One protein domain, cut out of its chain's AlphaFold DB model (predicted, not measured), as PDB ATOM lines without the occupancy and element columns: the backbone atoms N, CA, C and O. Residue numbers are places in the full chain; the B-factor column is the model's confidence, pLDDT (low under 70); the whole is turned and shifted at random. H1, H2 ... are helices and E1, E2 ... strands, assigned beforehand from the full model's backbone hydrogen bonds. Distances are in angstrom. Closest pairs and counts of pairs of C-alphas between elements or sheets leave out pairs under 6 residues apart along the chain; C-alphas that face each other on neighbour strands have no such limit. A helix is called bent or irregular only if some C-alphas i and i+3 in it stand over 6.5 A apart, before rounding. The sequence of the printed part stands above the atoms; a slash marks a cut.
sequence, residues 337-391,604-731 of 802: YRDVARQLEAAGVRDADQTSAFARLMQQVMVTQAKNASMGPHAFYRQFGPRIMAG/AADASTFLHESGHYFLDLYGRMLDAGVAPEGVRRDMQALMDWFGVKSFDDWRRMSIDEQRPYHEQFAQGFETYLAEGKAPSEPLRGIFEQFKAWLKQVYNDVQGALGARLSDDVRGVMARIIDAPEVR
ATOM      1  N   TYR A 337     -32.679 -15.297  10.257       66.56
ATOM      2  CA  TYR A 337     -33.809 -14.406   9.980       66.56
ATOM      3  C   TYR A 337     -33.830 -13.970   8.514       66.56
ATOM      4  O   TYR A 337     -34.837 -14.150   7.829       66.56
ATOM      5  N   ARG A 338     -32.704 -13.446   8.014       60.34
ATOM      6  CA  ARG A 338     -32.591 -12.978   6.626       60.34
ATOM      7  C   ARG A 338     -32.809 -14.100   5.628       60.34
ATOM      8  O   ARG A 338     -33.466 -13.891   4.613       60.34
ATOM      9  N   ASP A 339     -32.254 -15.278   5.895       64.00
ATOM     10  CA  ASP A 339     -32.401 -16.404   4.988       64.00
ATOM     11  C   ASP A 339     -33.847 -16.905   4.928       64.00
ATOM     12  O   ASP A 339     -34.410 -17.015   3.841       64.00
ATOM     13  N   VAL A 340     -34.496 -17.086   6.081       66.06
ATOM     14  CA  VAL A 340     -35.909 -17.480   6.154       66.06
ATOM     15  C   VAL A 340     -36.820 -16.429   5.516       66.06
ATOM     16  O   VAL A 340     -37.713 -16.796   4.756       66.06
ATOM     17  N   ALA A 341     -36.588 -15.137   5.766       61.44
ATOM     18  CA  ALA A 341     -37.358 -14.055   5.152       61.44
ATOM     19  C   ALA A 341     -37.253 -14.087   3.618       61.44
ATOM     20  O   ALA A 341     -38.275 -14.079   2.935       61.44
ATOM     21  N   ARG A 342     -36.037 -14.241   3.072       72.94
ATOM     22  CA  ARG A 342     -35.836 -14.399   1.620       72.94
ATOM     23  C   ARG A 342     -36.555 -15.624   1.067       72.94
ATOM     24  O   ARG A 342     -37.158 -15.543  -0.000       72.94
ATOM     25  N   GLN A 343     -36.486 -16.757   1.766       74.12
ATOM     26  CA  GLN A 343     -37.157 -17.982   1.336       74.12
ATOM     27  C   GLN A 343     -38.691 -17.834   1.362       74.12
ATOM     28  O   GLN A 343     -39.360 -18.311   0.451       74.12
ATOM     29  N   LEU A 344     -39.258 -17.122   2.344       64.25
ATOM     30  CA  LEU A 344     -40.694 -16.816   2.431       64.25
ATOM     31  C   LEU A 344     -41.166 -15.875   1.314       64.25
ATOM     32  O   LEU A 344     -42.189 -16.140   0.680       64.25
ATOM     33  N   GLU A 345     -40.406 -14.816   1.033       69.62
ATOM     34  CA  GLU A 345     -40.681 -13.900  -0.081       69.62
ATOM     35  C   GLU A 345     -40.621 -14.637  -1.425       69.62
ATOM     36  O   GLU A 345     -41.533 -14.523  -2.249       69.62
ATOM     37  N   ALA A 346     -39.590 -15.467  -1.620       57.97
ATOM     38  CA  ALA A 346     -39.461 -16.334  -2.788       57.97
ATOM     39  C   ALA A 346     -40.590 -17.377  -2.867       57.97
ATOM     40  O   ALA A 346     -41.012 -17.748  -3.964       57.97
ATOM     41  N   ALA A 347     -41.115 -17.812  -1.719       53.12
ATOM     42  CA  ALA A 347     -42.265 -18.702  -1.622       53.12
ATOM     43  C   ALA A 347     -43.616 -18.009  -1.887       53.12
ATOM     44  O   ALA A 347     -44.646 -18.677  -1.957       53.12
ATOM     45  N   GLY A 348     -43.624 -16.688  -2.085       53.72
ATOM     46  CA  GLY A 348     -44.815 -15.919  -2.431       53.72
ATOM     47  C   GLY A 348     -45.524 -15.259  -1.249       53.72
ATOM     48  O   GLY A 348     -46.599 -14.691  -1.455       53.72
ATOM     49  N   VAL A 349     -44.940 -15.268  -0.044       61.59
ATOM     50  CA  VAL A 349     -45.424 -14.455   1.083       61.59
ATOM     51  C   VAL A 349     -45.067 -12.997   0.799       61.59
ATOM     52  O   VAL A 349     -43.901 -12.626   0.765       61.59
ATOM     53  N   ARG A 350     -46.078 -12.167   0.520       57.06
ATOM     54  CA  ARG A 350     -45.883 -10.756   0.122       57.06
ATOM     55  C   ARG A 350     -46.139  -9.755   1.239       57.06
ATOM     56  O   ARG A 350     -45.801  -8.585   1.096       57.06
ATOM     57  N   ASP A 351     -46.788 -10.196   2.307       66.94
ATOM     58  CA  ASP A 351     -47.061  -9.362   3.466       66.94
ATOM     59  C   ASP A 351     -45.793  -9.283   4.332       66.94
ATOM     60  O   ASP A 351     -45.239 -10.305   4.754       66.94
ATOM     61  N   ALA A 352     -45.291  -8.063   4.531       57.75
ATOM     62  CA  ALA A 352     -44.039  -7.820   5.242       57.75
ATOM     63  C   ALA A 352     -44.151  -8.140   6.742       57.75
ATOM     64  O   ALA A 352     -43.184  -8.625   7.336       57.75
ATOM     65  N   ASP A 353     -45.331  -7.938   7.339       63.19
ATOM     66  CA  ASP A 353     -45.580  -8.258   8.744       63.19
ATOM     67  C   ASP A 353     -45.613  -9.782   8.934       63.19
ATOM     68  O   ASP A 353     -44.963 -10.302   9.842       63.19
ATOM     69  N   GLN A 354     -46.264 -10.518   8.022       66.69
ATOM     70  CA  GLN A 354     -46.243 -11.989   8.000       66.69
ATOM     71  C   GLN A 354     -44.831 -12.537   7.815       66.69
ATOM     72  O   GLN A 354     -44.391 -13.378   8.598       66.69
ATOM     73  N   THR A 355     -44.095 -12.028   6.828       61.28
ATOM     74  CA  THR A 355     -42.716 -12.454   6.541       61.28
ATOM     75  C   THR A 355     -41.814 -12.245   7.756       61.28
ATOM     76  O   THR A 355     -41.103 -13.161   8.172       61.28
ATOM     77  N   SER A 356     -41.889 -11.066   8.381       62.25
ATOM     78  CA  SER A 356     -41.101 -10.735   9.569       62.25
ATOM     79  C   SER A 356     -41.476 -11.605  10.771       62.25
ATOM     80  O   SER A 356     -40.593 -12.144  11.438       62.25
ATOM     81  N   ALA A 357     -42.771 -11.801  11.035       65.88
ATOM     82  CA  ALA A 357     -43.247 -12.620  12.148       65.88
ATOM     83  C   ALA A 357     -42.861 -14.103  11.990       65.88
ATOM     84  O   ALA A 357     -42.377 -14.723  12.940       65.88
ATOM     85  N   PHE A 358     -43.015 -14.663  10.789       77.69
ATOM     86  CA  PHE A 358     -42.631 -16.039  10.461       77.69
ATOM     87  C   PHE A 358     -41.120 -16.260  10.548       77.69
ATOM     88  O   PHE A 358     -40.672 -17.237  11.153       77.69
ATOM     89  N   ALA A 359     -40.328 -15.329  10.013       69.62
ATOM     90  CA  ALA A 359     -38.874 -15.395  10.089       69.62
ATOM     91  C   ALA A 359     -38.364 -15.274  11.531       69.62
ATOM     92  O   ALA A 359     -37.453 -16.006  11.913       69.62
ATOM     93  N   ARG A 360     -38.983 -14.425  12.363       72.81
ATOM     94  CA  ARG A 360     -38.641 -14.300  13.793       72.81
ATOM     95  C   ARG A 360     -39.008 -15.540  14.599       72.81
ATOM     96  O   ARG A 360     -38.228 -15.945  15.456       72.81
ATOM     97  N   LEU A 361     -40.149 -16.171  14.309       79.31
ATOM     98  CA  LEU A 361     -40.513 -17.453  14.920       79.31
ATOM     99  C   LEU A 361     -39.455 -18.520  14.609       79.31
ATOM    100  O   LEU A 361     -38.953 -19.171  15.522       79.31
ATOM    101  N   MET A 362     -39.082 -18.667  13.334       78.62
ATOM    102  CA  MET A 362     -38.064 -19.635  12.920       78.62
ATOM    103  C   MET A 362     -36.689 -19.315  13.505       78.62
ATOM    104  O   MET A 362     -36.046 -20.211  14.042       78.62
ATOM    105  N   GLN A 363     -36.251 -18.053  13.463       78.12
ATOM    106  CA  GLN A 363     -35.005 -17.608  14.093       78.12
ATOM    107  C   GLN A 363     -34.964 -18.017  15.567       78.12
ATOM    108  O   GLN A 363     -33.990 -18.634  15.992       78.12
ATOM    109  N   GLN A 364     -36.026 -17.723  16.322       78.69
ATOM    110  CA  GLN A 364     -36.079 -18.042  17.743       78.69
ATOM    111  C   GLN A 364     -35.992 -19.552  17.984       78.69
ATOM    112  O   GLN A 364     -35.163 -19.984  18.780       78.69
ATOM    113  N   VAL A 365     -36.758 -20.368  17.248       82.31
ATOM    114  CA  VAL A 365     -36.674 -21.838  17.353       82.31
ATOM    115  C   VAL A 365     -35.248 -22.310  17.060       82.31
ATOM    116  O   VAL A 365     -34.695 -23.106  17.816       82.31
ATOM    117  N   MET A 366     -34.613 -21.809  15.995       80.06
ATOM    118  CA  MET A 366     -33.258 -22.231  15.629       80.06
ATOM    119  C   MET A 366     -32.225 -21.842  16.686       80.06
ATOM    120  O   MET A 366     -31.368 -22.658  17.012       80.06
ATOM    121  N   VAL A 367     -32.310 -20.636  17.250       71.56
ATOM    122  CA  VAL A 367     -31.410 -20.173  18.317       71.56
ATOM    123  C   VAL A 367     -31.601 -21.008  19.586       71.56
ATOM    124  O   VAL A 367     -30.623 -21.505  20.153       71.56
ATOM    125  N   THR A 368     -32.851 -21.238  19.997       80.06
ATOM    126  CA  THR A 368     -33.185 -22.062  21.165       80.06
ATOM    127  C   THR A 368     -32.672 -23.491  21.000       80.06
ATOM    128  O   THR A 368     -32.007 -24.032  21.891       80.06
ATOM    129  N   GLN A 369     -32.922 -24.115  19.847       82.44
ATOM    130  CA  GLN A 369     -32.512 -25.499  19.620       82.44
ATOM    131  C   GLN A 369     -31.007 -25.645  19.371       82.44
ATOM    132  O   GLN A 369     -30.426 -26.647  19.792       82.44
ATOM    133  N   ALA A 370     -30.342 -24.632  18.809       75.94
ATOM    134  CA  ALA A 370     -28.884 -24.582  18.733       75.94
ATOM    135  C   ALA A 370     -28.248 -24.597  20.128       75.94
ATOM    136  O   ALA A 370     -27.345 -25.398  20.382       75.94
ATOM    137  N   LYS A 371     -28.783 -23.798  21.066       76.81
ATOM    138  CA  LYS A 371     -28.361 -23.819  22.475       76.81
ATOM    139  C   LYS A 371     -28.566 -25.203  23.096       76.81
ATOM    140  O   LYS A 371     -27.641 -25.736  23.704       76.81
ATOM    141  N   ASN A 372     -29.732 -25.818  22.887       78.69
ATOM    142  CA  ASN A 372     -30.017 -27.175  23.369       78.69
ATOM    143  C   ASN A 372     -29.045 -28.219  22.798       78.69
ATOM    144  O   ASN A 372     -28.620 -29.117  23.522       78.69
ATOM    145  N   ALA A 373     -28.665 -28.083  21.527       77.31
ATOM    146  CA  ALA A 373     -27.705 -28.953  20.855       77.31
ATOM    147  C   ALA A 373     -26.234 -28.637  21.185       77.31
ATOM    148  O   ALA A 373     -25.349 -29.347  20.713       77.31
ATOM    149  N   SER A 374     -25.954 -27.590  21.976       78.94
ATOM    150  CA  SER A 374     -24.597 -27.067  22.207       78.94
ATOM    151  C   SER A 374     -23.861 -26.723  20.901       78.94
ATOM    152  O   SER A 374     -22.668 -26.985  20.747       78.94
ATOM    153  N   MET A 375     -24.590 -26.148  19.943       67.81
ATOM    154  CA  MET A 375     -24.105 -25.737  18.626       67.81
ATOM    155  C   MET A 375     -24.259 -24.224  18.436       67.81
ATOM    156  O   MET A 375     -25.155 -23.605  19.006       67.81
ATOM    157  N   GLY A 376     -23.419 -23.622  17.590       61.91
ATOM    158  CA  GLY A 376     -23.641 -22.248  17.129       61.91
ATOM    159  C   GLY A 376     -24.911 -22.152  16.261       61.91
ATOM    160  O   GLY A 376     -25.149 -23.082  15.479       61.91
ATOM    161  N   PRO A 377     -25.710 -21.066  16.336       64.75
ATOM    162  CA  PRO A 377     -26.993 -20.961  15.632       64.75
ATOM    163  C   PRO A 377     -26.907 -21.220  14.127       64.75
ATOM    164  O   PRO A 377     -27.677 -22.013  13.591       64.75
ATOM    165  N   HIS A 378     -25.926 -20.636  13.439       64.75
ATOM    166  CA  HIS A 378     -25.756 -20.846  12.001       64.75
ATOM    167  C   HIS A 378     -25.305 -22.276  11.641       64.75
ATOM    168  O   HIS A 378     -25.762 -22.848  10.650       64.75
ATOM    169  N   ALA A 379     -24.461 -22.910  12.463       70.69
ATOM    170  CA  ALA A 379     -24.073 -24.310  12.267       70.69
ATOM    171  C   ALA A 379     -25.266 -25.259  12.467       70.69
ATOM    172  O   ALA A 379     -25.468 -26.175  11.669       70.69
ATOM    173  N   PHE A 380     -26.083 -25.001  13.491       76.94
ATOM    174  CA  PHE A 380     -27.326 -25.726  13.728       76.94
ATOM    175  C   PHE A 380     -28.306 -25.536  12.566       76.94
ATOM    176  O   PHE A 380     -28.834 -26.518  12.050       76.94
ATOM    177  N   TYR A 381     -28.487 -24.303  12.089       76.06
ATOM    178  CA  TYR A 381     -29.368 -23.994  10.963       76.06
ATOM    179  C   TYR A 381     -28.932 -24.681   9.666       76.06
ATOM    180  O   TYR A 381     -29.756 -25.293   8.994       76.06
ATOM    181  N   ARG A 382     -27.633 -24.699   9.340       79.50
ATOM    182  CA  ARG A 382     -27.143 -25.456   8.174       79.50
ATOM    183  C   ARG A 382     -27.413 -26.956   8.295       79.50
ATOM    184  O   ARG A 382     -27.701 -27.614   7.298       79.50
ATOM    185  N   GLN A 383     -27.324 -27.509   9.504       80.75
ATOM    186  CA  GLN A 383     -27.523 -28.938   9.719       80.75
ATOM    187  C   GLN A 383     -29.001 -29.338   9.782       80.75
ATOM    188  O   GLN A 383     -29.344 -30.405   9.272       80.75
ATOM    189  N   PHE A 384     -29.860 -28.525  10.397       81.88
ATOM    190  CA  PHE A 384     -31.229 -28.893  10.777       81.88
ATOM    191  C   PHE A 384     -32.317 -27.951  10.250       81.88
ATOM    192  O   PHE A 384     -33.494 -28.291  10.362       81.88
ATOM    193  N   GLY A 385     -31.955 -26.804   9.675       75.00
ATOM    194  CA  GLY A 385     -32.884 -25.781   9.203       75.00
ATOM    195  C   GLY A 385     -33.818 -26.270   8.087       75.00
ATOM    196  O   GLY A 385     -33.461 -27.196   7.340       75.00
ATOM    197  N   PRO A 386     -35.019 -25.672   7.976       75.50
ATOM    198  CA  PRO A 386     -35.965 -26.001   6.926       75.50
ATOM    199  C   PRO A 386     -35.596 -25.304   5.611       75.50
ATOM    200  O   PRO A 386     -34.993 -24.230   5.605       75.50
ATOM    201  N   ARG A 387     -36.026 -25.895   4.496       67.38
ATOM    202  CA  ARG A 387     -36.120 -25.225   3.192       67.38
ATOM    203  C   ARG A 387     -37.555 -24.744   2.995       67.38
ATOM    204  O   ARG A 387     -38.472 -25.538   3.144       67.38
ATOM    205  N   ILE A 388     -37.776 -23.478   2.672       70.06
ATOM    206  CA  ILE A 388     -39.101 -22.895   2.440       70.06
ATOM    207  C   ILE A 388     -39.199 -22.491   0.971       70.06
ATOM    208  O   ILE A 388     -38.309 -21.826   0.443       70.06
ATOM    209  N   MET A 389     -40.263 -22.912   0.289       50.16
ATOM    210  CA  MET A 389     -40.418 -22.652  -1.145       50.16
ATOM    211  C   MET A 389     -41.879 -22.551  -1.593       50.16
ATOM    212  O   MET A 389     -42.783 -23.070  -0.938       50.16
ATOM    213  N   ALA A 390     -42.114 -21.889  -2.730       42.84
ATOM    214  CA  ALA A 390     -43.430 -21.838  -3.364       42.84
ATOM    215  C   ALA A 390     -43.769 -23.210  -3.961       42.84
ATOM    216  O   ALA A 390     -42.937 -23.810  -4.645       42.84
ATOM    217  N   GLY A 391     -45.002 -23.680  -3.787       43.81
ATOM    218  CA  GLY A 391     -45.547 -24.754  -4.612       43.81
ATOM    219  C   GLY A 391     -46.293 -24.205  -5.823       43.81
ATOM    220  O   GLY A 391     -46.952 -23.166  -5.773       43.81
ATOM    221  N   ALA A 604     -52.730 -20.845  -2.790       46.47
ATOM    222  CA  ALA A 604     -53.851 -20.710  -1.866       46.47
ATOM    223  C   ALA A 604     -53.410 -20.616  -0.391       46.47
ATOM    224  O   ALA A 604     -54.280 -20.600   0.480       46.47
ATOM    225  N   ALA A 605     -52.099 -20.590  -0.115       51.69
ATOM    226  CA  ALA A 605     -51.553 -20.419   1.221       51.69
ATOM    227  C   ALA A 605     -52.041 -19.112   1.840       51.69
ATOM    228  O   ALA A 605     -52.038 -18.043   1.228       51.69
ATOM    229  N   ASP A 606     -52.438 -19.229   3.093       60.25
ATOM    230  CA  ASP A 606     -52.770 -18.130   3.979       60.25
ATOM    231  C   ASP A 606     -51.828 -18.146   5.191       60.25
ATOM    232  O   ASP A 606     -50.912 -18.967   5.293       60.25
ATOM    233  N   ALA A 607     -52.058 -17.232   6.133       65.06
ATOM    234  CA  ALA A 607     -51.215 -17.107   7.313       65.06
ATOM    235  C   ALA A 607     -51.163 -18.384   8.175       65.06
ATOM    236  O   ALA A 607     -50.164 -18.609   8.853       65.06
ATOM    237  N   SER A 608     -52.213 -19.217   8.170       67.31
ATOM    238  CA  SER A 608     -52.236 -20.448   8.967       67.31
ATOM    239  C   SER A 608     -51.443 -21.571   8.300       67.31
ATOM    240  O   SER A 608     -50.867 -22.398   8.993       67.31
ATOM    241  N   THR A 609     -51.335 -21.548   6.970       64.56
ATOM    242  CA  THR A 609     -50.633 -22.569   6.183       64.56
ATOM    243  C   THR A 609     -49.168 -22.706   6.602       64.56
ATOM    244  O   THR A 609     -48.736 -23.788   6.982       64.56
ATOM    245  N   PHE A 610     -48.396 -21.613   6.617       77.44
ATOM    246  CA  PHE A 610     -46.993 -21.681   7.045       77.44
ATOM    247  C   PHE A 610     -46.851 -22.137   8.504       77.44
ATOM    248  O   PHE A 610     -45.972 -22.934   8.824       77.44
ATOM    249  N   LEU A 611     -47.738 -21.663   9.385       80.31
ATOM    250  CA  LEU A 611     -47.735 -22.041  10.798       80.31
ATOM    251  C   LEU A 611     -48.035 -23.538  10.980       80.31
ATOM    252  O   LEU A 611     -47.361 -24.196  11.771       80.31
ATOM    253  N   HIS A 612     -48.966 -24.092  10.204       77.00
ATOM    254  CA  HIS A 612     -49.290 -25.515  10.202       77.00
ATOM    255  C   HIS A 612     -48.100 -26.369   9.745       77.00
ATOM    256  O   HIS A 612     -47.639 -27.239  10.489       77.00
ATOM    257  N   GLU A 613     -47.524 -26.060   8.579       74.25
ATOM    258  CA  GLU A 613     -46.372 -26.804   8.051       74.25
ATOM    259  C   GLU A 613     -45.136 -26.676   8.958       74.25
ATOM    260  O   GLU A 613     -44.369 -27.627   9.126       74.25
ATOM    261  N   SER A 614     -44.959 -25.522   9.616       79.00
ATOM    262  CA  SER A 614     -43.908 -25.345  10.623       79.00
ATOM    263  C   SER A 614     -44.104 -26.252  11.842       79.00
ATOM    264  O   SER A 614     -43.126 -26.749  12.393       79.00
ATOM    265  N   GLY A 615     -45.353 -26.554  12.212       80.31
ATOM    266  CA  GLY A 615     -45.668 -27.528  13.252       80.31
ATOM    267  C   GLY A 615     -45.154 -28.926  12.897       80.31
ATOM    268  O   GLY A 615     -44.499 -29.569  13.719       80.31
ATOM    269  N   HIS A 616     -45.365 -29.384  11.661       79.56
ATOM    270  CA  HIS A 616     -44.790 -30.652  11.202       79.56
ATOM    271  C   HIS A 616     -43.259 -30.655  11.258       79.56
ATOM    272  O   HIS A 616     -42.666 -31.626  11.738       79.56
ATOM    273  N   TYR A 617     -42.636 -29.562  10.814       83.56
ATOM    274  CA  TYR A 617     -41.187 -29.391  10.873       83.56
ATOM    275  C   TYR A 617     -40.648 -29.442  12.308       83.56
ATOM    276  O   TYR A 617     -39.656 -30.121  12.561       83.56
ATOM    277  N   PHE A 618     -41.295 -28.781  13.270       89.62
ATOM    278  CA  PHE A 618     -40.822 -28.763  14.657       89.62
ATOM    279  C   PHE A 618     -40.874 -30.137  15.328       89.62
ATOM    280  O   PHE A 618     -39.961 -30.487  16.080       89.62
ATOM    281  N   LEU A 619     -41.897 -30.942  15.027       84.50
ATOM    282  CA  LEU A 619     -41.956 -32.325  15.499       84.50
ATOM    283  C   LEU A 619     -40.808 -33.166  14.913       84.50
ATOM    284  O   LEU A 619     -40.146 -33.908  15.643       84.50
ATOM    285  N   ASP A 620     -40.541 -33.018  13.613       81.88
ATOM    286  CA  ASP A 620     -39.439 -33.706  12.930       81.88
ATOM    287  C   ASP A 620     -38.059 -33.253  13.450       81.88
ATOM    288  O   ASP A 620     -37.163 -34.072  13.667       81.88
ATOM    289  N   LEU A 621     -37.894 -31.961  13.753       86.25
ATOM    290  CA  LEU A 621     -36.666 -31.393  14.313       86.25
ATOM    291  C   LEU A 621     -36.244 -32.094  15.612       86.25
ATOM    292  O   LEU A 621     -35.082 -32.480  15.752       86.25
ATOM    293  N   TYR A 622     -37.177 -32.317  16.542       86.56
ATOM    294  CA  TYR A 622     -36.898 -33.042  17.788       86.56
ATOM    295  C   TYR A 622     -36.452 -34.486  17.527       86.56
ATOM    296  O   TYR A 622     -35.459 -34.934  18.108       86.56
ATOM    297  N   GLY A 623     -37.127 -35.196  16.616       82.19
ATOM    298  CA  GLY A 623     -36.725 -36.542  16.193       82.19
ATOM    299  C   GLY A 623     -35.301 -36.570  15.633       82.19
ATOM    300  O   GLY A 623     -34.477 -37.387  16.046       82.19
ATOM    301  N   ARG A 624     -34.963 -35.602  14.778       85.31
ATOM    302  CA  ARG A 624     -33.632 -35.467  14.171       85.31
ATOM    303  C   ARG A 624     -32.540 -35.129  15.178       85.31
ATOM    304  O   ARG A 624     -31.444 -35.676  15.077       85.31
ATOM    305  N   MET A 625     -32.814 -34.266  16.154       86.06
ATOM    306  CA  MET A 625     -31.861 -33.966  17.230       86.06
ATOM    307  C   MET A 625     -31.580 -35.204  18.094       86.06
ATOM    308  O   MET A 625     -30.445 -35.409  18.534       86.06
ATOM    309  N   LEU A 626     -32.598 -36.039  18.330       86.44
ATOM    310  CA  LEU A 626     -32.461 -37.304  19.053       86.44
ATOM    311  C   LEU A 626     -31.630 -38.320  18.265       86.44
ATOM    312  O   LEU A 626     -30.699 -38.896  18.826       86.44
ATOM    313  N   ASP A 627     -31.919 -38.503  16.977       85.00
ATOM    314  CA  ASP A 627     -31.187 -39.437  16.117       85.00
ATOM    315  C   ASP A 627     -29.740 -38.994  15.862       85.00
ATOM    316  O   ASP A 627     -28.836 -39.828  15.815       85.00
ATOM    317  N   ALA A 628     -29.491 -37.684  15.774       84.19
ATOM    318  CA  ALA A 628     -28.142 -37.123  15.686       84.19
ATOM    319  C   ALA A 628     -27.364 -37.192  17.015       84.19
ATOM    320  O   ALA A 628     -26.173 -36.890  17.040       84.19
ATOM    321  N   GLY A 629     -28.016 -37.570  18.121       88.19
ATOM    322  CA  GLY A 629     -27.386 -37.666  19.438       88.19
ATOM    323  C   GLY A 629     -27.033 -36.317  20.071       88.19
ATOM    324  O   GLY A 629     -26.273 -36.290  21.037       88.19
ATOM    325  N   VAL A 630     -27.582 -35.212  19.556       82.62
ATOM    326  CA  VAL A 630     -27.328 -33.845  20.050       82.62
ATOM    327  C   VAL A 630     -28.427 -33.338  20.987       82.62
ATOM    328  O   VAL A 630     -28.247 -32.332  21.661       82.62
ATOM    329  N   ALA A 631     -29.572 -34.023  21.059       80.50
ATOM    330  CA  ALA A 631     -30.669 -33.632  21.941       80.50
ATOM    331  C   ALA A 631     -30.277 -33.732  23.434       80.50
ATOM    332  O   ALA A 631     -29.781 -34.781  23.869       80.50
ATOM    333  N   PRO A 632     -30.563 -32.711  24.262       80.00
ATOM    334  CA  PRO A 632     -30.401 -32.789  25.711       80.00
ATOM    335  C   PRO A 632     -31.527 -33.611  26.360       80.00
ATOM    336  O   PRO A 632     -32.518 -33.982  25.726       80.00
ATOM    337  N   GLU A 633     -31.406 -33.897  27.661       81.69
ATOM    338  CA  GLU A 633     -32.437 -34.655  28.389       81.69
ATOM    339  C   GLU A 633     -33.803 -33.963  28.408       81.69
ATOM    340  O   GLU A 633     -34.824 -34.646  28.403       81.69
ATOM    341  N   GLY A 634     -33.832 -32.626  28.403       81.69
ATOM    342  CA  GLY A 634     -35.075 -31.857  28.299       81.69
ATOM    343  C   GLY A 634     -35.855 -32.205  27.029       81.69
ATOM    344  O   GLY A 634     -37.013 -32.594  27.120       81.69
ATOM    345  N   VAL A 635     -35.185 -32.197  25.872       84.56
ATOM    346  CA  VAL A 635     -35.782 -32.565  24.574       84.56
ATOM    347  C   VAL A 635     -36.220 -34.035  24.552       84.56
ATOM    348  O   VAL A 635     -37.283 -34.352  24.025       84.56
ATOM    349  N   ARG A 636     -35.467 -34.946  25.191       85.69
ATOM    350  CA  ARG A 636     -35.898 -36.349  25.374       85.69
ATOM    351  C   ARG A 636     -37.202 -36.463  26.168       85.69
ATOM    352  O   ARG A 636     -38.077 -37.235  25.782       85.69
ATOM    353  N   ARG A 637     -37.332 -35.714  27.270       87.75
ATOM    354  CA  ARG A 637     -38.556 -35.690  28.090       87.75
ATOM    355  C   ARG A 637     -39.729 -35.094  27.325       87.75
ATOM    356  O   ARG A 637     -40.824 -35.640  27.388       87.75
ATOM    357  N   ASP A 638     -39.486 -34.027  26.575       87.56
ATOM    358  CA  ASP A 638     -40.509 -33.388  25.755       87.56
ATOM    359  C   ASP A 638     -41.011 -34.322  24.652       87.56
ATOM    360  O   ASP A 638     -42.218 -34.464  24.474       87.56
ATOM    361  N   MET A 639     -40.107 -35.036  23.974       88.19
ATOM    362  CA  MET A 639     -40.506 -36.039  22.989       88.19
ATOM    363  C   MET A 639     -41.329 -37.160  23.631       88.19
ATOM    364  O   MET A 639     -42.326 -37.581  23.056       88.19
ATOM    365  N   GLN A 640     -40.978 -37.609  24.842       87.69
ATOM    366  CA  GLN A 640     -41.790 -38.591  25.567       87.69
ATOM    367  C   GLN A 640     -43.182 -38.044  25.917       87.69
ATOM    368  O   GLN A 640     -44.163 -38.752  25.720       87.69
ATOM    369  N   ALA A 641     -43.294 -36.787  26.355       89.56
ATOM    370  CA  ALA A 641     -44.587 -36.155  26.616       89.56
ATOM    371  C   ALA A 641     -45.457 -36.072  25.347       89.56
ATOM    372  O   ALA A 641     -46.672 -36.270  25.414       89.56
ATOM    373  N   LEU A 642     -44.844 -35.846  24.177       88.69
ATOM    374  CA  LEU A 642     -45.540 -35.925  22.889       88.69
ATOM    375  C   LEU A 642     -45.972 -37.358  22.561       88.69
ATOM    376  O   LEU A 642     -47.105 -37.555  22.134       88.69
ATOM    377  N   MET A 643     -45.127 -38.364  22.808       91.56
ATOM    378  CA  MET A 643     -45.504 -39.772  22.610       91.56
ATOM    379  C   MET A 643     -46.693 -40.164  23.490       91.56
ATOM    380  O   MET A 643     -47.647 -40.767  22.996       91.56
ATOM    381  N   ASP A 644     -46.679 -39.760  24.761       88.75
ATOM    382  CA  ASP A 644     -47.775 -39.997  25.700       88.75
ATOM    383  C   ASP A 644     -49.066 -39.319  25.217       88.75
ATOM    384  O   ASP A 644     -50.142 -39.923  25.255       88.75
ATOM    385  N   TRP A 645     -48.962 -38.096  24.686       87.19
ATOM    386  CA  TRP A 645     -50.090 -37.369  24.101       87.19
ATOM    387  C   TRP A 645     -50.640 -38.022  22.823       87.19
ATOM    388  O   TRP A 645     -51.853 -38.052  22.613       87.19
ATOM    389  N   PHE A 646     -49.769 -38.595  21.993       87.31
ATOM    390  CA  PHE A 646     -50.144 -39.368  20.806       87.31
ATOM    391  C   PHE A 646     -50.682 -40.769  21.145       87.31
ATOM    392  O   PHE A 646     -51.265 -41.438  20.291       87.31
ATOM    393  N   GLY A 647     -50.490 -41.247  22.378       88.75
ATOM    394  CA  GLY A 647     -50.782 -42.631  22.760       88.75
ATOM    395  C   GLY A 647     -49.791 -43.645  22.171       88.75
ATOM    396  O   GLY A 647     -50.115 -44.830  22.046       88.75
ATOM    397  N   VAL A 648     -48.591 -43.195  21.800       88.75
ATOM    398  CA  VAL A 648     -47.486 -44.032  21.323       88.75
ATOM    399  C   VAL A 648     -46.619 -44.423  22.519       88.75
ATOM    400  O   VAL A 648     -46.253 -43.593  23.338       88.75
ATOM    401  N   LYS A 649     -46.288 -45.712  22.650       80.81
ATOM    402  CA  LYS A 649     -45.652 -46.248  23.869       80.81
ATOM    403  C   LYS A 649     -44.253 -45.698  24.142       80.81
ATOM    404  O   LYS A 649     -43.836 -45.652  25.295       80.81
ATOM    405  N   SER A 650     -43.498 -45.380  23.096       80.81
ATOM    406  CA  SER A 650     -42.121 -44.909  23.212       80.81
ATOM    407  C   SER A 650     -41.652 -44.250  21.919       80.81
ATOM    408  O   SER A 650     -42.175 -44.538  20.840       80.81
ATOM    409  N   PHE A 651     -40.599 -43.436  22.012       80.19
ATOM    410  CA  PHE A 651     -39.923 -42.904  20.827       80.19
ATOM    411  C   PHE A 651     -39.318 -44.016  19.946       80.19
ATOM    412  O   PHE A 651     -39.273 -43.895  18.726       80.19
ATOM    413  N   ASP A 652     -38.906 -45.144  20.527       83.44
ATOM    414  CA  ASP A 652     -38.436 -46.301  19.753       83.44
ATOM    415  C   ASP A 652     -39.543 -46.930  18.906       83.44
ATOM    416  O   ASP A 652     -39.283 -47.394  17.797       83.44
ATOM    417  N   ASP A 653     -40.773 -46.948  19.416       82.12
ATOM    418  CA  ASP A 653     -41.923 -47.429  18.658       82.12
ATOM    419  C   ASP A 653     -42.322 -46.427  17.577       82.12
ATOM    420  O   ASP A 653     -42.581 -46.843  16.451       82.12
ATOM    421  N   TRP A 654     -42.266 -45.125  17.874       80.00
ATOM    422  CA  TRP A 654     -42.422 -44.058  16.881       80.00
ATOM    423  C   TRP A 654     -41.436 -44.197  15.716       80.00
ATOM    424  O   TRP A 654     -41.841 -44.212  14.557       80.00
ATOM    425  N   ARG A 655     -40.142 -44.394  15.998       79.12
ATOM    426  CA  ARG A 655     -39.104 -44.558  14.961       79.12
ATOM    427  C   ARG A 655     -39.291 -45.794  14.081       79.12
ATOM    428  O   ARG A 655     -38.758 -45.846  12.978       79.12
ATOM    429  N   ARG A 656     -40.014 -46.806  14.564       78.44
ATOM    430  CA  ARG A 656     -40.341 -48.013  13.787       78.44
ATOM    431  C   ARG A 656     -41.589 -47.847  12.924       78.44
ATOM    432  O   ARG A 656     -41.822 -48.696  12.066       78.44
ATOM    433  N   MET A 657     -42.382 -46.802  13.151       68.69
ATOM    434  CA  MET A 657     -43.538 -46.481  12.321       68.69
ATOM    435  C   MET A 657     -43.077 -45.967  10.959       68.69
ATOM    436  O   MET A 657     -42.123 -45.200  10.850       68.69
ATOM    437  N   SER A 658     -43.778 -46.374   9.909       59.19
ATOM    438  CA  SER A 658     -43.652 -45.746   8.598       59.19
ATOM    439  C   SER A 658     -44.186 -44.309   8.624       59.19
ATOM    440  O   SER A 658     -45.030 -43.969   9.448       59.19
ATOM    441  N   ILE A 659     -43.764 -43.479   7.667       52.12
ATOM    442  CA  ILE A 659     -44.247 -42.091   7.516       52.12
ATOM    443  C   ILE A 659     -45.787 -42.029   7.476       52.12
ATOM    444  O   ILE A 659     -46.398 -41.149   8.071       52.12
ATOM    445  N   ASP A 660     -46.446 -43.008   6.842       48.53
ATOM    446  CA  ASP A 660     -47.915 -43.083   6.815       48.53
ATOM    447  C   ASP A 660     -48.543 -43.361   8.188       48.53
ATOM    448  O   ASP A 660     -49.664 -42.925   8.439       48.53
ATOM    449  N   GLU A 661     -47.858 -44.124   9.040       60.19
ATOM    450  CA  GLU A 661     -48.291 -44.422  10.409       60.19
ATOM    451  C   GLU A 661     -48.009 -43.243  11.347       60.19
ATOM    452  O   GLU A 661     -48.778 -43.021  12.278       60.19
ATOM    453  N   GLN A 662     -46.969 -42.450  11.066       66.38
ATOM    454  CA  GLN A 662     -46.672 -41.209  11.788       66.38
ATOM    455  C   GLN A 662     -47.606 -40.055  11.386       66.38
ATOM    456  O   GLN A 662     -47.912 -39.195  12.211       66.38
ATOM    457  N   ARG A 663     -48.105 -40.042  10.139       58.38
ATOM    458  CA  ARG A 663     -48.880 -38.924   9.568       58.38
ATOM    459  C   ARG A 663     -50.035 -38.431  10.453       58.38
ATOM    460  O   ARG A 663     -50.086 -37.232  10.687       58.38
ATOM    461  N   PRO A 664     -50.929 -39.275  11.008       67.69
ATOM    462  CA  PRO A 664     -52.020 -38.787  11.857       67.69
ATOM    463  C   PRO A 664     -51.545 -37.990  13.083       67.69
ATOM    464  O   PRO A 664     -52.233 -37.075  13.524       67.69
ATOM    465  N   TYR A 665     -50.368 -38.318  13.617       77.62
ATOM    466  CA  TYR A 665     -49.780 -37.630  14.762       77.62
ATOM    467  C   TYR A 665     -49.083 -36.327  14.362       77.62
ATOM    468  O   TYR A 665     -49.135 -35.356  15.109       77.62
ATOM    469  N   HIS A 666     -48.490 -36.281  13.165       75.00
ATOM    470  CA  HIS A 666     -48.000 -35.038  12.566       75.00
ATOM    471  C   HIS A 666     -49.141 -34.029  12.386       75.00
ATOM    472  O   HIS A 666     -48.993 -32.880  12.798       75.00
ATOM    473  N   GLU A 667     -50.283 -34.462  11.843       70.69
ATOM    474  CA  GLU A 667     -51.500 -33.643  11.700       70.69
ATOM    475  C   GLU A 667     -52.030 -33.177  13.060       70.69
ATOM    476  O   GLU A 667     -52.316 -31.998  13.257       70.69
ATOM    477  N   GLN A 668     -52.099 -34.089  14.038       80.12
ATOM    478  CA  GLN A 668     -52.514 -33.759  15.402       80.12
ATOM    479  C   GLN A 668     -51.595 -32.707  16.040       80.12
ATOM    480  O   GLN A 668     -52.076 -31.788  16.705       80.12
ATOM    481  N   PHE A 669     -50.280 -32.827  15.850       81.75
ATOM    482  CA  PHE A 669     -49.313 -31.874  16.381       81.75
ATOM    483  C   PHE A 669     -49.421 -30.508  15.704       81.75
ATOM    484  O   PHE A 669     -49.464 -29.505  16.409       81.75
ATOM    485  N   ALA A 670     -49.520 -30.457  14.373       77.00
ATOM    486  CA  ALA A 670     -49.646 -29.205  13.629       77.00
ATOM    487  C   ALA A 670     -50.936 -28.445  13.986       77.00
ATOM    488  O   ALA A 670     -50.883 -27.260  14.309       77.00
ATOM    489  N   GLN A 671     -52.073 -29.142  14.082       77.19
ATOM    490  CA  GLN A 671     -53.339 -28.552  14.551       77.19
ATOM    491  C   GLN A 671     -53.256 -28.087  16.013       77.19
ATOM    492  O   GLN A 671     -53.778 -27.031  16.390       77.19
ATOM    493  N   GLY A 672     -52.572 -28.862  16.859       77.94
ATOM    494  CA  GLY A 672     -52.280 -28.469  18.232       77.94
ATOM    495  C   GLY A 672     -51.410 -27.213  18.299       77.94
ATOM    496  O   GLY A 672     -51.662 -26.334  19.121       77.94
ATOM    497  N   PHE A 673     -50.430 -27.091  17.412       87.06
ATOM    498  CA  PHE A 673     -49.549 -25.936  17.332       87.06
ATOM    499  C   PHE A 673     -50.307 -24.678  16.893       87.06
ATOM    500  O   PHE A 673     -50.212 -23.647  17.555       87.06
ATOM    501  N   GLU A 674     -51.157 -24.772  15.867       78.06
ATOM    502  CA  GLU A 674     -52.068 -23.683  15.489       78.06
ATOM    503  C   GLU A 674     -52.978 -23.276  16.659       78.06
ATOM    504  O   GLU A 674     -53.180 -22.088  16.912       78.06
ATOM    505  N   THR A 675     -53.479 -24.248  17.431       82.00
ATOM    506  CA  THR A 675     -54.284 -23.975  18.632       82.00
ATOM    507  C   THR A 675     -53.485 -23.191  19.674       82.00
ATOM    508  O   THR A 675     -53.991 -22.208  20.213       82.00
ATOM    509  N   TYR A 676     -52.236 -23.585  19.933       84.44
ATOM    510  CA  TYR A 676     -51.341 -22.899  20.868       84.44
ATOM    511  C   TYR A 676     -51.085 -21.447  20.449       84.44
ATOM    512  O   TYR A 676     -51.225 -20.532  21.264       84.44
ATOM    513  N   LEU A 677     -50.803 -21.212  19.166       83.44
ATOM    514  CA  LEU A 677     -50.613 -19.865  18.627       83.44
ATOM    515  C   LEU A 677     -51.899 -19.026  18.699       83.44
ATOM    516  O   LEU A 677     -51.849 -17.839  19.027       83.44
ATOM    517  N   ALA A 678     -53.067 -19.634  18.469       79.75
ATOM    518  CA  ALA A 678     -54.358 -18.951  18.550       79.75
ATOM    519  C   ALA A 678     -54.748 -18.528  19.982       79.75
ATOM    520  O   ALA A 678     -55.580 -17.627  20.150       79.75
ATOM    521  N   GLU A 679     -54.141 -19.117  21.024       82.31
ATOM    522  CA  GLU A 679     -54.277 -18.625  22.404       82.31
ATOM    523  C   GLU A 679     -53.626 -17.238  22.581       82.31
ATOM    524  O   GLU A 679     -54.070 -16.456  23.427       82.31
ATOM    525  N   GLY A 680     -52.603 -16.913  21.777       74.62
ATOM    526  CA  GLY A 680     -51.834 -15.662  21.841       74.62
ATOM    527  C   GLY A 680     -50.941 -15.525  23.077       74.62
ATOM    528  O   GLY A 680     -50.432 -14.443  23.356       74.62
ATOM    529  N   LYS A 681     -50.757 -16.604  23.845       80.38
ATOM    530  CA  LYS A 681     -49.901 -16.622  25.037       80.38
ATOM    531  C   LYS A 681     -48.470 -16.966  24.639       80.38
ATOM    532  O   LYS A 681     -48.134 -18.139  24.497       80.38
ATOM    533  N   ALA A 682     -47.647 -15.937  24.460       72.31
ATOM    534  CA  ALA A 682     -46.234 -16.110  24.148       72.31
ATOM    535  C   ALA A 682     -45.471 -16.834  25.275       72.31
ATOM    536  O   ALA A 682     -45.778 -16.610  26.449       72.31
ATOM    537  N   PRO A 683     -44.462 -17.661  24.940       72.94
ATOM    538  CA  PRO A 683     -43.618 -18.329  25.930       72.94
ATOM    539  C   PRO A 683     -42.621 -17.369  26.601       72.94
ATOM    540  O   PRO A 683     -42.133 -17.669  27.686       72.94
ATOM    541  N   SER A 684     -42.366 -16.205  25.996       60.03
ATOM    542  CA  SER A 684     -41.513 -15.148  26.538       60.03
ATOM    543  C   SER A 684     -42.016 -13.755  26.158       60.03
ATOM    544  O   SER A 684     -42.774 -13.573  25.198       60.03
ATOM    545  N   GLU A 685     -41.604 -12.747  26.928       66.56
ATOM    546  CA  GLU A 685     -42.017 -11.357  26.717       66.56
ATOM    547  C   GLU A 685     -41.638 -10.795  25.329       66.56
ATOM    548  O   GLU A 685     -42.507 -10.166  24.711       66.56
ATOM    549  N   PRO A 686     -40.436 -11.067  24.769       53.59
ATOM    550  CA  PRO A 686     -40.059 -10.595  23.432       53.59
ATOM    551  C   PRO A 686     -40.985 -11.087  22.308       53.59
ATOM    552  O   PRO A 686     -41.166 -10.396  21.306       53.59
ATOM    553  N   LEU A 687     -41.623 -12.251  22.475       64.75
ATOM    554  CA  LEU A 687     -42.517 -12.842  21.473       64.75
ATOM    555  C   LEU A 687     -43.980 -12.405  21.617       64.75
ATOM    556  O   LEU A 687     -44.801 -12.718  20.753       64.75
ATOM    557  N   ARG A 688     -44.336 -11.657  22.671       73.31
ATOM    558  CA  ARG A 688     -45.725 -11.255  22.960       73.31
ATOM    559  C   ARG A 688     -46.400 -10.555  21.781       73.31
ATOM    560  O   ARG A 688     -47.534 -10.883  21.444       73.31
ATOM    561  N   GLY A 689     -45.700  -9.619  21.136       62.03
ATOM    562  CA  GLY A 689     -46.228  -8.894  19.977       62.03
ATOM    563  C   GLY A 689     -46.491  -9.803  18.772       62.03
ATOM    564  O   GLY A 689     -47.503  -9.648  18.097       62.03
ATOM    565  N   ILE A 690     -45.618 -10.786  18.548       70.88
ATOM    566  CA  ILE A 690     -45.725 -11.756  17.452       70.88
ATOM    567  C   ILE A 690     -46.898 -12.721  17.701       70.88
ATOM    568  O   ILE A 690     -47.689 -12.987  16.801       70.88
ATOM    569  N   PHE A 691     -47.074 -13.194  18.936       80.88
ATOM    570  CA  PHE A 691     -48.172 -14.102  19.288       80.88
ATOM    571  C   PHE A 691     -49.552 -13.443  19.211       80.88
ATOM    572  O   PHE A 691     -50.519 -14.094  18.814       80.88
ATOM    573  N   GLU A 692     -49.669 -12.151  19.538       78.06
ATOM    574  CA  GLU A 692     -50.923 -11.421  19.318       78.06
ATOM    575  C   GLU A 692     -51.238 -11.258  17.819       78.06
ATOM    576  O   GLU A 692     -52.405 -11.362  17.434       78.06
ATOM    577  N   GLN A 693     -50.221 -11.099  16.959       73.25
ATOM    578  CA  GLN A 693     -50.405 -11.098  15.499       73.25
ATOM    579  C   GLN A 693     -50.872 -12.466  14.988       73.25
ATOM    580  O   GLN A 693     -51.882 -12.542  14.287       73.25
ATOM    581  N   PHE A 694     -50.221 -13.558  15.405       81.12
ATOM    582  CA  PHE A 694     -50.636 -14.915  15.032       81.12
ATOM    583  C   PHE A 694     -52.068 -15.218  15.463       81.12
ATOM    584  O   PHE A 694     -52.866 -15.715  14.669       81.12
ATOM    585  N   LYS A 695     -52.441 -14.849  16.689       80.81
ATOM    586  CA  LYS A 695     -53.816 -14.965  17.180       80.81
ATOM    587  C   LYS A 695     -54.805 -14.161  16.344       80.81
ATOM    588  O   LYS A 695     -55.906 -14.649  16.090       80.81
ATOM    589  N   ALA A 696     -54.452 -12.946  15.927       77.44
ATOM    590  CA  ALA A 696     -55.304 -12.144  15.057       77.44
ATOM    591  C   ALA A 696     -55.507 -12.825  13.694       77.44
ATOM    592  O   ALA A 696     -56.650 -12.966  13.260       77.44
ATOM    593  N   TRP A 697     -54.438 -13.314  13.060       79.31
ATOM    594  CA  TRP A 697     -54.512 -13.997  11.764       79.31
ATOM    595  C   TRP A 697     -55.265 -15.327  11.839       79.31
ATOM    596  O   TRP A 697     -56.163 -15.572  11.039       79.31
ATOM    597  N   LEU A 698     -54.992 -16.160  12.843       76.12
ATOM    598  CA  LEU A 698     -55.671 -17.449  13.009       76.12
ATOM    599  C   LEU A 698     -57.166 -17.275  13.298       76.12
ATOM    600  O   LEU A 698     -57.975 -18.058  12.812       76.12
ATOM    601  N   LYS A 699     -57.565 -16.216  14.014       74.69
ATOM    602  CA  LYS A 699     -58.985 -15.868  14.192       74.69
ATOM    603  C   LYS A 699     -59.653 -15.342  12.922       74.69
ATOM    604  O   LYS A 699     -60.869 -15.441  12.807       74.69
ATOM    605  N   GLN A 700     -58.892 -14.756  11.997       71.31
ATOM    606  CA  GLN A 700     -59.416 -14.356  10.688       71.31
ATOM    607  C   GLN A 700     -59.622 -15.567   9.770       71.31
ATOM    608  O   GLN A 700     -60.554 -15.563   8.970       71.31
ATOM    609  N   VAL A 701     -58.786 -16.603   9.903       67.44
ATOM    610  CA  VAL A 701     -58.892 -17.846   9.121       67.44
ATOM    611  C   VAL A 701     -59.946 -18.799   9.706       67.44
ATOM    612  O   VAL A 701     -60.754 -19.355   8.960       67.44
ATOM    613  N   TYR A 702     -59.998 -18.961  11.032       66.12
ATOM    614  CA  TYR A 702     -60.931 -19.861  11.718       66.12
ATOM    615  C   TYR A 702     -62.051 -19.093  12.427       66.12
ATOM    616  O   TYR A 702     -61.842 -18.482  13.474       66.12
ATOM    617  N   ASN A 703     -63.279 -19.208  11.907       55.72
ATOM    618  CA  ASN A 703     -64.474 -18.619  12.531       55.72
ATOM    619  C   ASN A 703     -64.783 -19.203  13.931       55.72
ATOM    620  O   ASN A 703     -65.361 -18.511  14.768       55.72
ATOM    621  N   ASP A 704     -64.392 -20.456  14.194       55.12
ATOM    622  CA  ASP A 704     -64.428 -21.101  15.513       55.12
ATOM    623  C   ASP A 704     -63.138 -21.905  15.726       55.12
ATOM    624  O   ASP A 704     -63.032 -23.053  15.310       55.12
ATOM    625  N   VAL A 705     -62.146 -21.290  16.372       55.22
ATOM    626  CA  VAL A 705     -60.827 -21.896  16.625       55.22
ATOM    627  C   VAL A 705     -60.939 -23.214  17.408       55.22
ATOM    628  O   VAL A 705     -60.249 -24.174  17.081       55.22
ATOM    629  N   GLN A 706     -61.817 -23.297  18.420       54.50
ATOM    630  CA  GLN A 706     -61.937 -24.507  19.248       54.50
ATOM    631  C   GLN A 706     -62.748 -25.616  18.570       54.50
ATOM    632  O   GLN A 706     -62.449 -26.793  18.774       54.50
ATOM    633  N   GLY A 707     -63.755 -25.258  17.772       46.28
ATOM    634  CA  GLY A 707     -64.520 -26.208  16.964       46.28
ATOM    635  C   GLY A 707     -63.781 -26.692  15.714       46.28
ATOM    636  O   GLY A 707     -63.988 -27.832  15.305       46.28
ATOM    637  N   ALA A 708     -62.909 -25.862  15.130       48.62
ATOM    638  CA  ALA A 708     -62.144 -26.187  13.928       48.62
ATOM    639  C   ALA A 708     -60.894 -27.023  14.243       48.62
ATOM    640  O   ALA A 708     -60.711 -28.075  13.647       48.62
ATOM    641  N   LEU A 709     -60.059 -26.609  15.201       56.69
ATOM    642  CA  LEU A 709     -58.723 -27.196  15.393       56.69
ATOM    643  C   LEU A 709     -58.684 -28.418  16.329       56.69
ATOM    644  O   LEU A 709     -57.639 -29.042  16.486       56.69
ATOM    645  N   GLY A 710     -59.815 -28.783  16.944       46.84
ATOM    646  CA  GLY A 710     -60.082 -30.110  17.525       46.84
ATOM    647  C   GLY A 710     -59.230 -30.580  18.720       46.84
ATOM    648  O   GLY A 710     -59.615 -31.548  19.382       46.84
ATOM    649  N   ALA A 711     -58.117 -29.926  19.056       53.75
ATOM    650  CA  ALA A 711     -57.180 -30.379  20.080       53.75
ATOM    651  C   ALA A 711     -57.329 -29.586  21.391       53.75
ATOM    652  O   ALA A 711     -56.923 -28.432  21.505       53.75
ATOM    653  N   ARG A 712     -57.854 -30.223  22.446       59.06
ATOM    654  CA  ARG A 712     -57.663 -29.712  23.813       59.06
ATOM    655  C   ARG A 712     -56.210 -29.959  24.218       59.06
ATOM    656  O   ARG A 712     -55.855 -31.088  24.547       59.06
ATOM    657  N   LEU A 713     -55.387 -28.914  24.192       71.62
ATOM    658  CA  LEU A 713     -54.009 -28.981  24.681       71.62
ATOM    659  C   LEU A 713     -53.993 -29.153  26.207       71.62
ATOM    660  O   LEU A 713     -54.658 -28.403  26.929       71.62
ATOM    661  N   SER A 714     -53.233 -30.132  26.700       78.88
ATOM    662  CA  SER A 714     -52.882 -30.211  28.120       78.88
ATOM    663  C   SER A 714     -51.799 -29.180  28.457       78.88
ATOM    664  O   SER A 714     -51.087 -28.700  27.569       78.88
ATOM    665  N   ASP A 715     -51.656 -28.842  29.740       79.88
ATOM    666  CA  ASP A 715     -50.598 -27.933  30.205       79.88
ATOM    667  C   ASP A 715     -49.198 -28.467  29.854       79.88
ATOM    668  O   ASP A 715     -48.336 -27.692  29.443       79.88
ATOM    669  N   ASP A 716     -49.005 -29.790  29.891       81.12
ATOM    670  CA  ASP A 716     -47.746 -30.441  29.515       81.12
ATOM    671  C   ASP A 716     -47.402 -30.235  28.034       81.12
ATOM    672  O   ASP A 716     -46.282 -29.835  27.711       81.12
ATOM    673  N   VAL A 717     -48.369 -30.439  27.129       85.00
ATOM    674  CA  VAL A 717     -48.163 -30.255  25.681       85.00
ATOM    675  C   VAL A 717     -47.934 -28.779  25.349       85.00
ATOM    676  O   VAL A 717     -47.053 -28.474  24.547       85.00
ATOM    677  N   ARG A 718     -48.636 -27.845  26.014       83.94
ATOM    678  CA  ARG A 718     -48.326 -26.406  25.894       83.94
ATOM    679  C   ARG A 718     -46.907 -26.098  26.355       83.94
ATOM    680  O   ARG A 718     -46.218 -25.317  25.709       83.94
ATOM    681  N   GLY A 719     -46.463 -26.717  27.446       82.31
ATOM    682  CA  GLY A 719     -45.095 -26.585  27.936       82.31
ATOM    683  C   GLY A 719     -44.058 -27.069  26.920       82.31
ATOM    684  O   GLY A 719     -43.027 -26.419  26.760       82.31
ATOM    685  N   VAL A 720     -44.332 -28.169  26.212       86.19
ATOM    686  CA  VAL A 720     -43.468 -28.657  25.124       86.19
ATOM    687  C   VAL A 720     -43.433 -27.665  23.962       86.19
ATOM    688  O   VAL A 720     -42.350 -27.295  23.522       86.19
ATOM    689  N   MET A 721     -44.591 -27.182  23.496       85.62
ATOM    690  CA  MET A 721     -44.663 -26.192  22.409       85.62
ATOM    691  C   MET A 721     -43.953 -24.885  22.769       85.62
ATOM    692  O   MET A 721     -43.233 -24.339  21.936       85.62
ATOM    693  N   ALA A 722     -44.092 -24.427  24.017       82.81
ATOM    694  CA  ALA A 722     -43.326 -23.305  24.540       82.81
ATOM    695  C   ALA A 722     -41.824 -23.580  24.409       82.81
ATOM    696  O   ALA A 722     -41.163 -22.830  23.711       82.81
ATOM    697  N   ARG A 723     -41.315 -24.694  24.957       86.06
ATOM    698  CA  ARG A 723     -39.882 -25.066  24.939       86.06
ATOM    699  C   ARG A 723     -39.282 -25.307  23.554       86.06
ATOM    700  O   ARG A 723     -38.076 -25.127  23.386       86.06
ATOM    701  N   ILE A 724     -40.094 -25.718  22.579       82.00
ATOM    702  CA  ILE A 724     -39.678 -25.811  21.173       82.00
ATOM    703  C   ILE A 724     -39.285 -24.425  20.651       82.00
ATOM    704  O   ILE A 724     -38.259 -24.287  19.986       82.00
ATOM    705  N   ILE A 725     -40.092 -23.410  20.965       77.50
ATOM    706  CA  ILE A 725     -39.886 -22.032  20.517       77.50
ATOM    707  C   ILE A 725     -38.848 -21.346  21.396       77.50
ATOM    708  O   ILE A 725     -37.855 -20.825  20.901       77.50
ATOM    709  N   ASP A 726     -39.073 -21.362  22.702       73.25
ATOM    710  CA  ASP A 726     -38.271 -20.675  23.691       73.25
ATOM    711  C   ASP A 726     -38.301 -21.445  25.014       73.25
ATOM    712  O   ASP A 726     -39.364 -21.800  25.532       73.25
ATOM    713  N   ALA A 727     -37.137 -21.739  25.580       53.78
ATOM    714  CA  ALA A 727     -37.111 -22.367  26.892       53.78
ATOM    715  C   ALA A 727     -37.635 -21.350  27.921       53.78
ATOM    716  O   ALA A 727     -37.126 -20.229  27.951       53.78
ATOM    717  N   PRO A 728     -38.600 -21.704  28.798       37.62
ATOM    718  CA  PRO A 728     -38.836 -20.880  29.964       37.62
ATOM    719  C   PRO A 728     -37.509 -20.814  30.706       37.62
ATOM    720  O   PRO A 728     -36.821 -21.830  30.843       37.62
ATOM    721  N   GLU A 729     -37.151 -19.614  31.131       32.03
ATOM    722  CA  GLU A 729     -36.040 -19.344  32.020       32.03
ATOM    723  C   GLU A 729     -36.140 -20.298  33.223       32.03
ATOM    724  O   GLU A 729     -36.837 -20.055  34.206       32.03
ATOM    725  N   VAL A 730     -35.472 -21.451  33.140       29.62
ATOM    726  CA  VAL A 730     -35.002 -22.111  34.342       29.62
ATOM    727  C   VAL A 730     -33.973 -21.124  34.836       29.62
ATOM    728  O   VAL A 730     -32.871 -21.101  34.291       29.62
ATOM    729  N   ARG A 731     -34.350 -20.278  35.804       28.23
ATOM    730  CA  ARG A 731     -33.356 -19.640  36.661       28.23
ATOM    731  C   ARG A 731     -32.431 -20.772  37.082       28.23
ATOM    732  O   ARG A 731     -32.908 -21.693  37.761       28.23
TER     733      ARG A 731
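What this domain is: This is residues 337 to 391 and 604 to 731 of the 802 residues of the protein "PBECR3 domain-containing protein" of Methylomicrobium album BG8 (UniProt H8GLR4). Helix H4 runs through the middle of a rounded ball of helices that mostly cross one another; H7 crosses H4, H5 packs across its last part and H8 across its first. H1 and H2 make a helical hairpin with H3 packed on the last part of H2, and H10 packs on H2 and H5. The 183 printed residues have ten named helices and one named strand, in the order H1 H2 H3 E1 H4 to H10, class mostly helix. The whole is compact, with a radius of gyration of the C-alphas of 15.7 A and spans of 41 by 39 by 39 A.

How they stand to each other: H1, residues 337 to 346, and H2, residues 352 to 372, form a helical hairpin; they touch at a steep tilt of 44 degrees, opposite ways, the closest C-alphas those of Tyr 337 and Ala 359, 5.2 A apart. H3, residues 377 to 384, touches H2 about perpendicular at 90 degrees, closest at C-alphas 377 and 370, 5.1 A. E1, residues 387 to 390, pairs with no named strand; its closest C-alpha to H1 is that of Ile 388, 5.4 A from that of Gln 343. H4, residues 607 to 627, only just touches H2, with 3 pairs of C-alphas within 8 A, closest at 607 and 354, 7.2 A. H5, residues 633 to 646, touches residues 622 to 626 of H4 alone, closest at C-alphas 635 and 622, 6.9 A. H6, residues 651 to 656, touches H5, closest at C-alphas 651 and 643, 6.6 A. H7, residues 659 to 679, touches H4 with residues 666 to 674 alone at a steep tilt of 57 degrees, opposite ways, closest at C-alphas 670 and 615, 4.3 A. H8, residues 685 to 701, touches H7 about perpendicular at 73 degrees, closest at C-alphas 695 and 678, 4.2 A. H9, residues 705 to 709, touches H7, closest at C-alphas 709 and 671, 5.6 A. H10, residues 715 to 725, touches H2, closest at C-alphas 725 and 365, 4.5 A, and H5, closest at 720 and 638, 5.6 A. Each O i to N i+4 pair is within hydrogen-bond range in H1, H2, H3, H5, H6, H9 and H10; in H4 16 of 17 are, in H7 15 of 17, in H8 11 of 13.

Where its parts are: H1 begins at C-alpha 337, (-33.809, -14.406, 9.980). H2 is 30.0 A long, H4 31.3 A, H7 29.5 A and H8 25.2 A. H7 has a kink of 26 degrees near residue 666 and is only just irregular, C-alphas 661 and 664 being 6.9 A apart; H8 is irregular, with C-alphas 686 and 689 7.3 A apart. H10 ends at C-alpha 725, (-39.886, -22.032, 20.517).

The domain as a whole: The farthest C-alphas, of Ala 604 and Arg 731, are 43.7 A apart. Residues 392 to 603 are not printed; C-alphas 391 and 604 are 9.6 A apart across the cut. Of the links printed whole, each is tight. Mean pLDDT of the printed part is 72.5, with 64 residues under 70, among them 344 to 357, 701 to 712 and 727 to 731.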